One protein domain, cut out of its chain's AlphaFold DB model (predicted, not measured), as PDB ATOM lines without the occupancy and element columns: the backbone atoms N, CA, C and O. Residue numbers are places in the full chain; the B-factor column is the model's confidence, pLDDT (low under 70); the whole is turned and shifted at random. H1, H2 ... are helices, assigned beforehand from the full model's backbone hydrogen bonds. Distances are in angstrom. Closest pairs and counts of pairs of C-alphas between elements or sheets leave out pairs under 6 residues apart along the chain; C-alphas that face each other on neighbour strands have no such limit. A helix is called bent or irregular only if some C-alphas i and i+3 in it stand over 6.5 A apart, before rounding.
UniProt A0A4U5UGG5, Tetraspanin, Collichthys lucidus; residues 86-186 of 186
ATOM      1  N   LEU A  86     199.318 173.287 178.029       95.69
ATOM      2  CA  LEU A  86     198.029 173.920 178.310       95.69
ATOM      3  C   LEU A  86     198.177 175.439 178.451       95.69
ATOM      4  O   LEU A  86     197.363 176.177 177.904       95.69
ATOM      5  N   ALA A  87     199.223 175.905 179.139       93.88
ATOM      6  CA  ALA A  87     199.512 177.329 179.267       93.88
ATOM      7  C   ALA A  87     199.805 177.976 177.904       93.88
ATOM      8  O   ALA A  87     199.252 179.028 177.604       93.88
ATOM      9  N   GLU A  88     200.609 177.333 177.058       92.56
ATOM     10  CA  GLU A  88     200.930 177.817 175.717       92.56
ATOM     11  C   GLU A  88     199.691 177.861 174.818       92.56
ATOM     12  O   GLU A  88     199.474 178.861 174.142       92.56
ATOM     13  N   LEU A  89     198.816 176.851 174.868       94.25
ATOM     14  CA  LEU A  89     197.545 176.879 174.139       94.25
ATOM     15  C   LEU A  89     196.633 178.015 174.612       94.25
ATOM     16  O   LEU A  89     196.049 178.707 173.782       94.25
ATOM     17  N   ILE A  90     196.521 178.236 175.926       94.75
ATOM     18  CA  ILE A  90     195.733 179.348 176.476       94.75
ATOM     19  C   ILE A  90     196.316 180.687 176.017       94.75
ATOM     20  O   ILE A  90     195.563 181.541 175.560       94.75
ATOM     21  N   LEU A  91     197.639 180.862 176.097       91.69
ATOM     22  CA  LEU A  91     198.319 182.080 175.653       91.69
ATOM     23  C   LEU A  91     198.160 182.307 174.149       91.69
ATOM     24  O   LEU A  91     197.891 183.433 173.752       91.69
ATOM     25  N   LEU A  92     198.263 181.265 173.319       91.12
ATOM     26  CA  LEU A  92     198.062 181.361 171.872       91.12
ATOM     27  C   LEU A  92     196.621 181.739 171.522       91.12
ATOM     28  O   LEU A  92     196.409 182.621 170.694       91.12
ATOM     29  N   ILE A  93     195.630 181.113 172.165       91.75
ATOM     30  CA  ILE A  93     194.216 181.442 171.948       91.75
ATOM     31  C   ILE A  93     193.931 182.870 172.418       91.75
ATOM     32  O   ILE A  93     193.292 183.628 171.695       91.75
ATOM     33  N   LEU A  94     194.421 183.259 173.600       90.38
ATOM     34  CA  LEU A  94     194.243 184.609 174.131       90.38
ATOM     35  C   LEU A  94     194.900 185.643 173.211       90.38
ATOM     36  O   LEU A  94     194.258 186.620 172.846       90.38
ATOM     37  N   PHE A  95     196.140 185.397 172.789       87.69
ATOM     38  CA  PHE A  95     196.867 186.260 171.866       87.69
ATOM     39  C   PHE A  95     196.125 186.409 170.540       87.69
ATOM     40  O   PHE A  95     196.011 187.523 170.049       87.69
ATOM     41  N   PHE A  96     195.574 185.325 169.988       86.38
ATOM     42  CA  PHE A  96     194.850 185.345 168.714       86.38
ATOM     43  C   PHE A  96     193.465 186.004 168.808       86.38
ATOM     44  O   PHE A  96     193.040 186.680 167.881       86.38
ATOM     45  N   VAL A  97     192.739 185.816 169.914       89.69
ATOM     46  CA  VAL A  97     191.394 186.395 170.103       89.69
ATOM     47  C   VAL A  97     191.464 187.871 170.491       89.69
ATOM     48  O   VAL A  97     190.591 188.649 170.112       89.69
ATOM     49  N   TYR A  98     192.475 188.258 171.268       83.75
ATOM     50  CA  TYR A  98     192.607 189.612 171.794       83.75
ATOM     51  C   TYR A  98     193.635 190.464 171.048       83.75
ATOM     52  O   TYR A  98     193.837 191.586 171.484       83.75
ATOM     53  N   SER A  99     194.247 190.021 169.944       80.69
ATOM     54  CA  SER A  99     195.295 190.791 169.235       80.69
ATOM     55  C   SER A  99     194.858 192.225 168.910       80.69
ATOM     56  O   SER A  99     195.605 193.165 169.149       80.69
ATOM     57  N   ASP A 100     193.611 192.397 168.459       81.19
ATOM     58  CA  ASP A 100     193.040 193.706 168.111       81.19
ATOM     59  C   ASP A 100     192.506 194.499 169.315       81.19
ATOM     60  O   ASP A 100     192.311 195.706 169.235       81.19
ATOM     61  N   LYS A 101     192.198 193.828 170.433       81.69
ATOM     62  CA  LYS A 101     191.675 194.484 171.649       81.69
ATOM     63  C   LYS A 101     192.761 194.802 172.666       81.69
ATOM     64  O   LYS A 101     192.595 195.713 173.473       81.69
ATOM     65  N   VAL A 102     193.835 194.018 172.678       77.69
ATOM     66  CA  VAL A 102     194.947 194.153 173.616       77.69
ATOM     67  C   VAL A 102     195.745 195.409 173.312       77.69
ATOM     68  O   VAL A 102     196.201 196.037 174.252       77.69
ATOM     69  N   SER A 103     195.844 195.813 172.046       77.31
ATOM     70  CA  SER A 103     196.444 197.080 171.628       77.31
ATOM     71  C   SER A 103     195.759 198.283 172.273       77.31
ATOM     72  O   SER A 103     196.388 199.061 172.990       77.31
ATOM     73  N   GLU A 104     194.444 198.390 172.093       79.69
ATOM     74  CA  GLU A 104     193.643 199.496 172.619       79.69
ATOM     75  C   GLU A 104     193.605 199.492 174.150       79.69
ATOM     76  O   GLU A 104     193.878 200.515 174.780       79.69
ATOM     77  N   ASN A 105     193.352 198.331 174.764       78.44
ATOM     78  CA  ASN A 105     193.313 198.211 176.222       78.44
ATOM     79  C   ASN A 105     194.685 198.480 176.852       78.44
ATOM     80  O   ASN A 105     194.758 199.180 177.854       78.44
ATOM     81  N   ALA A 106     195.777 197.993 176.257       76.44
ATOM     82  CA  ALA A 106     197.120 198.248 176.769       76.44
ATOM     83  C   ALA A 106     197.519 199.720 176.611       76.44
ATOM     84  O   ALA A 106     198.135 200.275 177.520       76.44
ATOM     85  N   LYS A 107     197.132 200.387 175.509       76.38
ATOM     86  CA  LYS A 107     197.297 201.846 175.368       76.38
ATOM     87  C   LYS A 107     196.516 202.595 176.448       76.38
ATOM     88  O   LYS A 107     196.993 203.620 176.937       76.38
ATOM     89  N   GLN A 108     195.337 202.103 176.822       79.19
ATOM     90  CA  GLN A 108     194.487 202.720 177.835       79.19
ATOM     91  C   GLN A 108     195.028 202.501 179.257       79.19
ATOM     92  O   GLN A 108     195.249 203.482 179.962       79.19
ATOM     93  N   ASP A 109     195.382 201.266 179.623       77.38
ATOM     94  CA  ASP A 109     196.043 200.928 180.894       77.38
ATOM     95  C   ASP A 109     197.363 201.700 181.065       77.38
ATOM     96  O   ASP A 109     197.707 202.155 182.159       77.38
ATOM     97  N   LEU A 110     198.097 201.908 179.966       73.38
ATOM     98  CA  LEU A 110     199.319 202.708 179.956       73.38
ATOM     99  C   LEU A 110     199.039 204.202 180.177       73.38
ATOM    100  O   LEU A 110     199.766 204.848 180.935       73.38
ATOM    101  N   LYS A 111     198.004 204.766 179.537       75.06
ATOM    102  CA  LYS A 111     197.585 206.166 179.744       75.06
ATOM    103  C   LYS A 111     197.108 206.401 181.175       75.06
ATOM    104  O   LYS A 111     197.474 207.416 181.763       75.06
ATOM    105  N   ASP A 112     196.369 205.455 181.744       78.38
ATOM    106  CA  ASP A 112     195.884 205.521 183.123       78.38
ATOM    107  C   ASP A 112     197.041 205.389 184.127       78.38
ATOM    108  O   ASP A 112     197.139 206.167 185.080       78.38
ATOM    109  N   GLY A 113     197.990 204.485 183.863       70.69
ATOM    110  CA  GLY A 113     199.231 204.380 184.629       70.69
ATOM    111  C   GLY A 113     200.081 205.655 184.562       70.69
ATOM    112  O   GLY A 113     200.593 206.102 185.587       70.69
ATOM    113  N   LEU A 114     200.174 206.299 183.390       69.31
ATOM    114  CA  LEU A 114     200.854 207.590 183.223       69.31
ATOM    115  C   LEU A 114     200.132 208.726 183.969       69.31
ATOM    116  O   LEU A 114     200.791 209.580 184.564       69.31
ATOM    117  N   ALA A 115     198.798 208.749 183.954       70.31
ATOM    118  CA  ALA A 115     198.009 209.772 184.636       70.31
ATOM    119  C   ALA A 115     198.190 209.717 186.162       70.31
ATOM    120  O   ALA A 115     198.329 210.761 186.803       70.31
ATOM    121  N   LEU A 116     198.263 208.511 186.733       67.06
ATOM    122  CA  LEU A 116     198.609 208.296 188.142       67.06
ATOM    123  C   LEU A 116     200.075 208.660 188.423       67.06
ATOM    124  O   LEU A 116     200.375 209.309 189.424       67.06
ATOM    125  N   TYR A 117     200.979 208.301 187.508       62.25
ATOM    126  CA  TYR A 117     202.411 208.542 187.646       62.25
ATOM    127  C   TYR A 117     202.784 210.038 187.623       62.25
ATOM    128  O   TYR A 117     203.592 210.487 188.434       62.25
ATOM    129  N   ASN A 118     202.157 210.845 186.759       65.44
ATOM    130  CA  ASN A 118     202.416 212.288 186.660       65.44
ATOM    131  C   ASN A 118     202.022 213.071 187.934       65.44
ATOM    132  O   ASN A 118     202.449 214.211 188.115       65.44
ATOM    133  N   SER A 119     201.226 212.471 188.829       65.69
ATOM    134  CA  SER A 119     200.851 213.076 190.111       65.69
ATOM    135  C   SER A 119     201.914 212.904 191.209       65.69
ATOM    136  O   SER A 119     201.922 213.683 192.162       65.69
ATOM    137  N   GLU A 120     202.824 211.927 191.097       63.22
ATOM    138  CA  GLU A 120     203.917 211.692 192.051       63.22
ATOM    139  C   GLU A 120     205.270 212.041 191.407       63.22
ATOM    140  O   GLU A 120     205.811 211.302 190.588       63.22
ATOM    141  N   ASN A 121     205.860 213.173 191.803       63.94
ATOM    142  CA  ASN A 121     207.088 213.758 191.232       63.94
ATOM    143  C   ASN A 121     208.392 212.980 191.572       63.94
ATOM    144  O   ASN A 121     209.429 213.564 191.892       63.94
ATOM    145  N   ASN A 122     208.369 211.646 191.518       63.25
ATOM    146  CA  ASN A 122     209.504 210.771 191.812       63.25
ATOM    147  C   ASN A 122     210.370 210.560 190.555       63.25
ATOM    148  O   ASN A 122     210.052 209.750 189.684       63.25
ATOM    149  N   ILE A 123     211.497 211.281 190.479       66.56
ATOM    150  CA  ILE A 123     212.426 211.346 189.328       66.56
ATOM    151  C   ILE A 123     212.949 209.964 188.898       66.56
ATOM    152  O   ILE A 123     213.127 209.714 187.708       66.56
ATOM    153  N   GLY A 124     213.169 209.049 189.848       60.38
ATOM    154  CA  GLY A 124     213.604 207.686 189.539       60.38
ATOM    155  C   GLY A 124     212.550 206.926 188.735       60.38
ATOM    156  O   GLY A 124     212.837 206.393 187.665       60.38
ATOM    157  N   LEU A 125     211.310 206.941 189.217       57.03
ATOM    158  CA  LEU A 125     210.200 206.241 188.586       57.03
ATOM    159  C   LEU A 125     209.910 206.813 187.179       57.03
ATOM    160  O   LEU A 125     209.470 206.066 186.314       57.03
ATOM    161  N   ARG A 126     210.309 208.069 186.896       60.25
ATOM    162  CA  ARG A 126     210.170 208.713 185.571       60.25
ATOM    163  C   ARG A 126     211.031 208.058 184.524       60.25
ATOM    164  O   ARG A 126     210.589 207.896 183.398       60.25
ATOM    165  N   ASN A 127     212.252 207.691 184.894       61.62
ATOM    166  CA  ASN A 127     213.164 207.024 183.976       61.62
ATOM    167  C   ASN A 127     212.710 205.589 183.702       61.62
ATOM    168  O   ASN A 127     212.762 205.166 182.556       61.62
ATOM    169  N   ALA A 128     212.216 204.866 184.712       62.38
ATOM    170  CA  ALA A 128     211.618 203.543 184.506       62.38
ATOM    171  C   ALA A 128     210.391 203.621 183.590       62.38
ATOM    172  O   ALA A 128     210.264 202.846 182.643       62.38
ATOM    173  N   TRP A 129     209.520 204.598 183.853       61.53
ATOM    174  CA  TRP A 129     208.294 204.796 183.101       61.53
ATOM    175  C   TRP A 129     208.577 205.273 181.676       61.53
ATOM    176  O   TRP A 129     208.024 204.692 180.761       61.53
ATOM    177  N   ASN A 130     209.531 206.186 181.441       60.34
ATOM    178  CA  ASN A 130     209.992 206.559 180.090       60.34
ATOM    179  C   ASN A 130     210.663 205.408 179.321       60.34
ATOM    180  O   ASN A 130     210.710 205.453 178.098       60.34
ATOM    181  N   ILE A 131     211.222 204.398 179.998       60.12
ATOM    182  CA  ILE A 131     211.774 203.206 179.330       60.12
ATOM    183  C   ILE A 131     210.641 202.285 178.853       60.12
ATOM    184  O   ILE A 131     210.725 201.730 177.760       60.12
ATOM    185  N   ILE A 132     209.572 202.147 179.644       60.06
ATOM    186  CA  ILE A 132     208.356 201.398 179.274       60.06
ATOM    187  C   ILE A 132     207.535 202.182 178.233       60.06
ATOM    188  O   ILE A 132     206.995 201.612 177.290       60.06
ATOM    189  N   GLN A 133     207.500 203.502 178.388       55.94
ATOM    190  CA  GLN A 133     206.753 204.487 177.617       55.94
ATOM    191  C   GLN A 133     207.669 205.293 176.695       55.94
ATOM    192  O   GLN A 133     207.440 206.476 176.461       55.94
ATOM    193  N   ALA A 134     208.726 204.684 176.155       58.41
ATOM    194  CA  ALA A 134     209.422 205.307 175.039       58.41
ATOM    195  C   ALA A 134     208.357 205.471 173.947       58.41
ATOM    196  O   ALA A 134     207.881 204.460 173.438       58.41
ATOM    197  N   GLU A 135     207.928 206.708 173.670       55.88
ATOM    198  CA  GLU A 135     206.656 207.090 173.015       55.88
ATOM    199  C   GLU A 135     206.449 206.559 171.579       55.88
ATOM    200  O   GLU A 135     205.501 206.933 170.905       55.88
ATOM    201  N   GLY A 136     207.290 205.642 171.106       61.28
ATOM    202  CA  GLY A 136     207.052 204.854 169.900       61.28
ATOM    203  C   GLY A 136     207.424 203.374 170.017       61.28
ATOM    204  O   GLY A 136     207.312 202.668 169.032       61.28
ATOM    205  N   CYS A 137     207.886 202.869 171.166       69.12
ATOM    206  CA  CYS A 137     208.319 201.477 171.312       69.12
ATOM    207  C   CYS A 137     207.131 200.519 171.414       69.12
ATOM    208  O   CYS A 137     207.122 199.520 170.712       69.12
ATOM    209  N   PHE A 138     206.113 200.832 172.224       71.69
ATOM    210  CA  PHE A 138     204.914 199.990 172.323       71.69
ATOM    211  C   PHE A 138     204.167 199.930 170.988       71.69
ATOM    212  O   PHE A 138     203.846 198.854 170.506       71.69
ATOM    213  N   GLU A 139     203.980 201.085 170.354       74.50
ATOM    214  CA  GLU A 139     203.306 201.191 169.059       74.50
ATOM    215  C   GLU A 139     204.098 200.490 167.950       74.50
ATOM    216  O   GLU A 139     203.528 199.744 167.166       74.50
ATOM    217  N   LYS A 140     205.432 200.613 167.955       75.81
ATOM    218  CA  LYS A 140     206.313 199.868 167.049       75.81
ATOM    219  C   LYS A 140     206.363 198.375 167.354       75.81
ATOM    220  O   LYS A 140     206.593 197.593 166.443       75.81
ATOM    221  N   VAL A 141     206.193 197.963 168.610       77.81
ATOM    222  CA  VAL A 141     206.069 196.551 168.992       77.81
ATOM    223  C   VAL A 141     204.736 196.005 168.504       77.81
ATOM    224  O   VAL A 141     204.728 194.908 167.976       77.81
ATOM    225  N   GLU A 142     203.644 196.749 168.628       79.06
ATOM    226  CA  GLU A 142     202.327 196.372 168.111       79.06
ATOM    227  C   GLU A 142     202.326 196.281 166.579       79.06
ATOM    228  O   GLU A 142     201.903 195.270 166.027       79.06
ATOM    229  N   GLU A 143     202.901 197.275 165.902       84.38
ATOM    230  CA  GLU A 143     203.086 197.290 164.447       84.38
ATOM    231  C   GLU A 143     203.992 196.135 164.002       84.38
ATOM    232  O   GLU A 143     203.644 195.366 163.110       84.38
ATOM    233  N   TRP A 144     205.114 195.919 164.699       82.94
ATOM    234  CA  TRP A 144     205.982 194.773 164.444       82.94
ATOM    235  C   TRP A 144     205.268 193.446 164.712       82.94
ATOM    236  O   TRP A 144     205.472 192.497 163.960       82.94
ATOM    237  N   LEU A 145     204.448 193.352 165.759       84.50
ATOM    238  CA  LEU A 145     203.666 192.162 166.087       84.50
ATOM    239  C   LEU A 145     202.632 191.869 164.998       84.50
ATOM    240  O   LEU A 145     202.504 190.704 164.630       84.50
ATOM    241  N   ASP A 146     201.930 192.873 164.464       84.88
ATOM    242  CA  ASP A 146     200.945 192.656 163.397       84.88
ATOM    243  C   ASP A 146     201.623 192.311 162.062       84.88
ATOM    244  O   ASP A 146     201.215 191.354 161.392       84.88
ATOM    245  N   ASP A 147     202.739 192.976 161.742       89.62
ATOM    246  CA  ASP A 147     203.558 192.678 160.562       89.62
ATOM    247  C   ASP A 147     204.184 191.276 160.636       89.62
ATOM    248  O   ASP A 147     204.274 190.553 159.639       89.62
ATOM    249  N   ASN A 148     204.615 190.856 161.828       91.38
ATOM    250  CA  ASN A 148     205.327 189.597 162.052       91.38
ATOM    251  C   ASN A 148     204.455 188.524 162.705       91.38
ATOM    252  O   ASN A 148     204.979 187.498 163.146       91.38
ATOM    253  N   LYS A 149     203.127 188.675 162.726       86.25
ATOM    254  CA  LYS A 149     202.228 187.687 163.350       86.25
ATOM    255  C   LYS A 149     202.429 186.273 162.818       86.25
ATOM    256  O   LYS A 149     202.358 185.303 163.571       86.25
ATOM    257  N   HIS A 150     202.769 186.145 161.533       89.25
ATOM    258  CA  HIS A 150     203.096 184.856 160.927       89.25
ATOM    259  C   HIS A 150     204.400 184.266 161.485       89.25
ATOM    260  O   HIS A 150     204.493 183.057 161.703       89.25
ATOM    261  N   LEU A 151     205.410 185.100 161.746       90.38
ATOM    262  CA  LEU A 151     206.663 184.679 162.372       90.38
ATOM    263  C   LEU A 151     206.413 184.206 163.808       90.38
ATOM    264  O   LEU A 151     206.864 183.120 164.164       90.38
ATOM    265  N   LEU A 152     205.641 184.958 164.602       87.00
ATOM    266  CA  LEU A 152     205.253 184.537 165.954       87.00
ATOM    267  C   LEU A 152     204.473 183.224 165.949       87.00
ATOM    268  O   LEU A 152     204.801 182.320 166.717       87.00
ATOM    269  N   GLY A 153     203.495 183.084 165.051       89.19
ATOM    270  CA  GLY A 153     202.751 181.836 164.889       89.19
ATOM    271  C   GLY A 153     203.661 180.665 164.509       89.19
ATOM    272  O   GLY A 153     203.515 179.568 165.042       89.19
ATOM    273  N   THR A 154     204.655 180.906 163.648       91.19
ATOM    274  CA  THR A 154     205.652 179.891 163.271       91.19
ATOM    275  C   THR A 154     206.504 179.480 164.470       91.19
ATOM    276  O   THR A 154     206.703 178.288 164.691       91.19
ATOM    277  N   ILE A 155     206.976 180.441 165.271       90.81
ATOM    278  CA  ILE A 155     207.756 180.166 166.485       90.81
ATOM    279  C   ILE A 155     206.928 179.330 167.470       90.81
ATOM    280  O   ILE A 155     207.411 178.295 167.923       90.81
ATOM    281  N   GLY A 156     205.674 179.713 167.735       90.88
ATOM    282  CA  GLY A 156     204.768 178.941 168.594       90.88
ATOM    283  C   GLY A 156     204.526 177.522 168.071       90.88
ATOM    284  O   GLY A 156     204.622 176.551 168.815       90.88
ATOM    285  N   MET A 157     204.320 177.353 166.762       91.69
ATOM    286  CA  MET A 157     204.173 176.021 166.164       91.69
ATOM    287  C   MET A 157     205.422 175.148 166.323       91.69
ATOM    288  O   MET A 157     205.308 173.953 166.597       91.69
ATOM    289  N   VAL A 158     206.620 175.722 166.179       94.06
ATOM    290  CA  VAL A 158     207.875 174.992 166.405       94.06
ATOM    291  C   VAL A 158     207.990 174.547 167.863       94.06
ATOM    292  O   VAL A 158     208.352 173.396 168.113       94.06
ATOM    293  N   ILE A 159     207.651 175.420 168.816       91.50
ATOM    294  CA  ILE A 159     207.664 175.095 170.248       91.50
ATOM    295  C   ILE A 159     206.690 173.944 170.539       91.50
ATOM    296  O   ILE A 159     207.108 172.929 171.105       91.50
ATOM    297  N   LEU A 160     205.452 174.018 170.037       94.12
ATOM    298  CA  LEU A 160     204.461 172.947 170.173       94.12
ATOM    299  C   LEU A 160     204.966 171.608 169.618       94.12
ATOM    300  O   LEU A 160     204.828 170.573 170.274       94.12
ATOM    301  N   VAL A 161     205.593 171.599 168.438       94.88
ATOM    302  CA  VAL A 161     206.148 170.368 167.848       94.88
ATOM    303  C   VAL A 161     207.253 169.782 168.729       94.88
ATOM    304  O   VAL A 161     207.236 168.582 169.017       94.88
ATOM    305  N   VAL A 162     208.196 170.605 169.196       90.81
ATOM    306  CA  VAL A 162     209.280 170.159 170.090       90.81
ATOM    307  C   VAL A 162     208.716 169.578 171.387       90.81
ATOM    308  O   VAL A 162     209.186 168.543 171.868       90.81
ATOM    309  N   GLN A 163     207.668 170.188 171.930       92.69
ATOM    310  CA  GLN A 163     207.023 169.752 173.160       92.69
ATOM    311  C   GLN A 163     206.273 168.429 173.000       92.69
ATOM    312  O   GLN A 163     206.420 167.532 173.836       92.69
ATOM    313  N   LEU A 164     205.538 168.258 171.897       94.25
ATOM    314  CA  LEU A 164     204.890 166.992 171.543       94.25
ATOM    315  C   LEU A 164     205.914 165.860 171.392       94.25
ATOM    316  O   LEU A 164     205.703 164.764 171.917       94.25
ATOM    317  N   LEU A 165     207.050 166.127 170.739       93.25
ATOM    318  CA  LEU A 165     208.149 165.162 170.630       93.25
ATOM    319  C   LEU A 165     208.731 164.806 172.005       93.25
ATOM    320  O   LEU A 165     208.958 163.627 172.287       93.25
ATOM    321  N   GLY A 166     208.916 165.796 172.884       89.88
ATOM    322  CA  GLY A 166     209.370 165.588 174.261       89.88
ATOM    323  C   GLY A 166     208.422 164.697 175.072       89.88
ATOM    324  O   GLY A 166     208.867 163.770 175.754       89.88
ATOM    325  N   MET A 167     207.111 164.913 174.948       93.25
ATOM    326  CA  MET A 167     206.093 164.085 175.600       93.25
ATOM    327  C   MET A 167     206.043 162.663 175.033       93.25
ATOM    328  O   MET A 167     205.994 161.704 175.805       93.25
ATOM    329  N   ALA A 168     206.107 162.505 173.708       93.31
ATOM    330  CA  ALA A 168     206.127 161.195 173.057       93.31
ATOM    331  C   ALA A 168     207.360 160.375 173.471       93.31
ATOM    332  O   ALA A 168     207.256 159.183 173.785       93.31
ATOM    333  N   PHE A 169     208.527 161.023 173.532       90.62
ATOM    334  CA  PHE A 169     209.757 160.406 174.017       90.62
ATOM    335  C   PHE A 169     209.643 160.004 175.492       90.62
ATOM    336  O   PHE A 169     209.940 158.858 175.836       90.62
ATOM    337  N   SER A 170     209.146 160.908 176.346       89.12
ATOM    338  CA  SER A 170     208.923 160.638 177.771       89.12
ATOM    339  C   SER A 170     207.991 159.439 177.985       89.12
ATOM    340  O   SER A 170     208.332 158.513 178.719       89.12
ATOM    341  N   MET A 171     206.862 159.380 177.271       89.69
ATOM    342  CA  MET A 171     205.904 158.274 177.359       89.69
ATOM    343  C   MET A 171     206.511 156.942 176.899       89.69
ATOM    344  O   MET A 171     206.341 155.914 177.558       89.69
ATOM    345  N   THR A 172     207.252 156.953 175.788       90.50
ATOM    346  CA  THR A 172     207.916 155.753 175.258       90.50
ATOM    347  C   THR A 172     208.937 155.210 176.258       90.50
ATOM    348  O   THR A 172     208.969 154.008 176.531       90.50
ATOM    349  N   LEU A 173     209.742 156.096 176.848       87.00
ATOM    350  CA  LEU A 173     210.775 155.735 177.812       87.00
ATOM    351  C   LEU A 173     210.158 155.291 179.152       87.00
ATOM    352  O   LEU A 173     210.606 154.304 179.734       87.00
ATOM    353  N   PHE A 174     209.052 155.909 179.578       87.44
ATOM    354  CA  PHE A 174     208.279 155.483 180.747       87.44
ATOM    355  C   PHE A 174     207.744 154.064 180.570       87.44
ATOM    356  O   PHE A 174     207.902 153.214 181.448       87.44
ATOM    357  N   HIS A 175     207.141 153.786 179.412       86.12
ATOM    358  CA  HIS A 175     206.578 152.476 179.122       86.12
ATOM    359  C   HIS A 175     207.678 151.410 179.018       86.12
ATOM    360  O   HIS A 175     207.504 150.299 179.526       86.12
ATOM    361  N   HIS A 176     208.833 151.751 178.436       86.19
ATOM    362  CA  HIS A 176     210.003 150.876 178.406       86.19
ATOM    363  C   HIS A 176     210.472 150.512 179.823       86.19
ATOM    364  O   HIS A 176     210.550 149.327 180.142       86.19
ATOM    365  N   ILE A 177     210.687 151.502 180.699       84.19
ATOM    366  CA  ILE A 177     211.119 151.285 182.092       84.19
ATOM    367  C   ILE A 177     210.057 150.524 182.904       84.19
ATOM    368  O   ILE A 177     210.365 149.688 183.757       84.19
ATOM    369  N   HIS A 178     208.772 150.795 182.668       84.38
ATOM    370  CA  HIS A 178     207.694 150.057 183.324       84.38
ATOM    371  C   HIS A 178     207.710 148.573 182.928       84.38
ATOM    372  O   HIS A 178     207.580 147.707 183.796       84.38
ATOM    373  N   ARG A 179     207.922 148.276 181.638       85.25
ATOM    374  CA  ARG A 179     208.018 146.902 181.124       85.25
ATOM    375  C   ARG A 179     209.288 146.182 181.574       85.25
ATOM    376  O   ARG A 179     209.204 144.982 181.822       85.25
ATOM    377  N   THR A 180     210.428 146.864 181.694       81.19
ATOM    378  CA  THR A 180     211.659 146.247 182.215       81.19
ATOM    379  C   THR A 180     211.540 145.931 183.700       81.19
ATOM    380  O   THR A 180     211.868 144.815 184.078       81.19
ATOM    381  N   GLY A 181     210.981 146.827 184.523       76.31
ATOM    382  CA  GLY A 181     210.777 146.564 185.956       76.31
ATOM    383  C   GLY A 181     209.965 145.291 186.225       76.31
ATOM    384  O   GLY A 181     210.409 144.425 186.967       76.31
ATOM    385  N   LYS A 182     208.850 145.100 185.504       72.75
ATOM    386  CA  LYS A 182     208.010 143.893 185.628       72.75
ATOM    387  C   LYS A 182     208.727 142.572 185.307       72.75
ATOM    388  O   LYS A 182     208.229 141.532 185.709       72.75
ATOM    389  N   LYS A 183     209.834 142.594 184.550       68.19
ATOM    390  CA  LYS A 183     210.624 141.393 184.223       68.19
ATOM    391  C   LYS A 183     211.641 141.007 185.301       68.19
ATOM    392  O   LYS A 183     212.121 139.886 185.247       68.19
ATOM    393  N   TYR A 184     212.014 141.919 186.199       58.28
ATOM    394  CA  TYR A 184     212.960 141.637 187.289       58.28
ATOM    395  C   TYR A 184     212.256 141.210 188.585       58.28
ATOM    396  O   TYR A 184     212.892 140.599 189.437       58.28
ATOM    397  N   ASP A 185     210.959 141.511 188.709       57.59
ATOM    398  CA  ASP A 185     210.112 141.126 189.848       57.59
ATOM    399  C   ASP A 185     209.405 139.760 189.656       57.59
ATOM    400  O   ASP A 185     208.645 139.339 190.529       57.59
ATOM    401  N   ALA A 186     209.608 139.096 188.510       54.00
ATOM    402  CA  ALA A 186     209.029 137.798 188.141       54.00
ATOM    403  C   ALA A 186     210.130 136.748 187.970       54.00
ATOM    404  O   ALA A 186     209.882 135.583 188.352       54.00
TER     405      ALA A 186
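AT A GLANCE: This is residues 86 to 186 of the 186 residues of the protein "Tetraspanin" of Collichthys lucidus (UniProt A0A4U5UGG5). The model is a V-shaped, two-stranded path of helices: the bent helix H1 makes one run, and the chain folds back at residues 118 to 122 so that H2, H3 and H4 run back side by side with it, H2 and H3 beside arm H1b and the first part of H4 beside arm H1a. Both runs turn a corner, between H1a and H1b and between H3 and H4, and residues 161 to 186 stick out as a long arm, mostly H4, that makes much of the length. The printed part has 101 residues with four named helices in the order H1, H2, H3, H4 and no named strand, and its class is all helix. It is extended, with a radius of gyration of the C-alphas of 23.1 A and spans of 76 by 32 by 18 A.

IN THESE COORDINATES: H1, residues 86 to 117, begins at C-alpha 86 (198.029, 173.920, 178.310). By its hydrogen bonds it was assigned as one helix, but it is bent: C-alphas 97 and 100 are 7.8 A apart. Its arms are H1a, residues 86 to 97, 16.3 A long, and H1b, residues 100 to 117, 26.3 A long. H2, residues 123 to 132, and H3, residues 137 to 147, are each 14.7 A long. H4, residues 149 to 184, is 53.0 A long and ends at C-alpha 184 (212.960, 141.637, 187.289).

HOW THE PARTS SIT: H1a and H1b are about perpendicular, at 87 degrees. H1a and H4 are close but not clearly touching, opposite ways at a shallow tilt of 18 degrees; their closest C-alphas, Leu 92 and Gly 156, are 7.8 A apart. H1b and H3 are close but not clearly touching, opposite ways at a shallow tilt of 4 degrees, with closest C-alphas Ser 103 and Glu 142 at 6.9 A. H3 and H4 are about perpendicular, at 76 degrees. H1b and H4 are apart. Every O i to N i+4 pair is within hydrogen-bond range in H1a and H3, against 13 of 14 in H1b, 5 of 6 in H2 and 30 of 32 in H4.

THE WHOLE: The C-alphas farthest apart, Asn 121 and Ala 186, are 76.0 A apart. The printed part has no cut, and its three links are tight. Residue 114, residues 116 to 137 and residues 183 to 186 have pLDDT under 70.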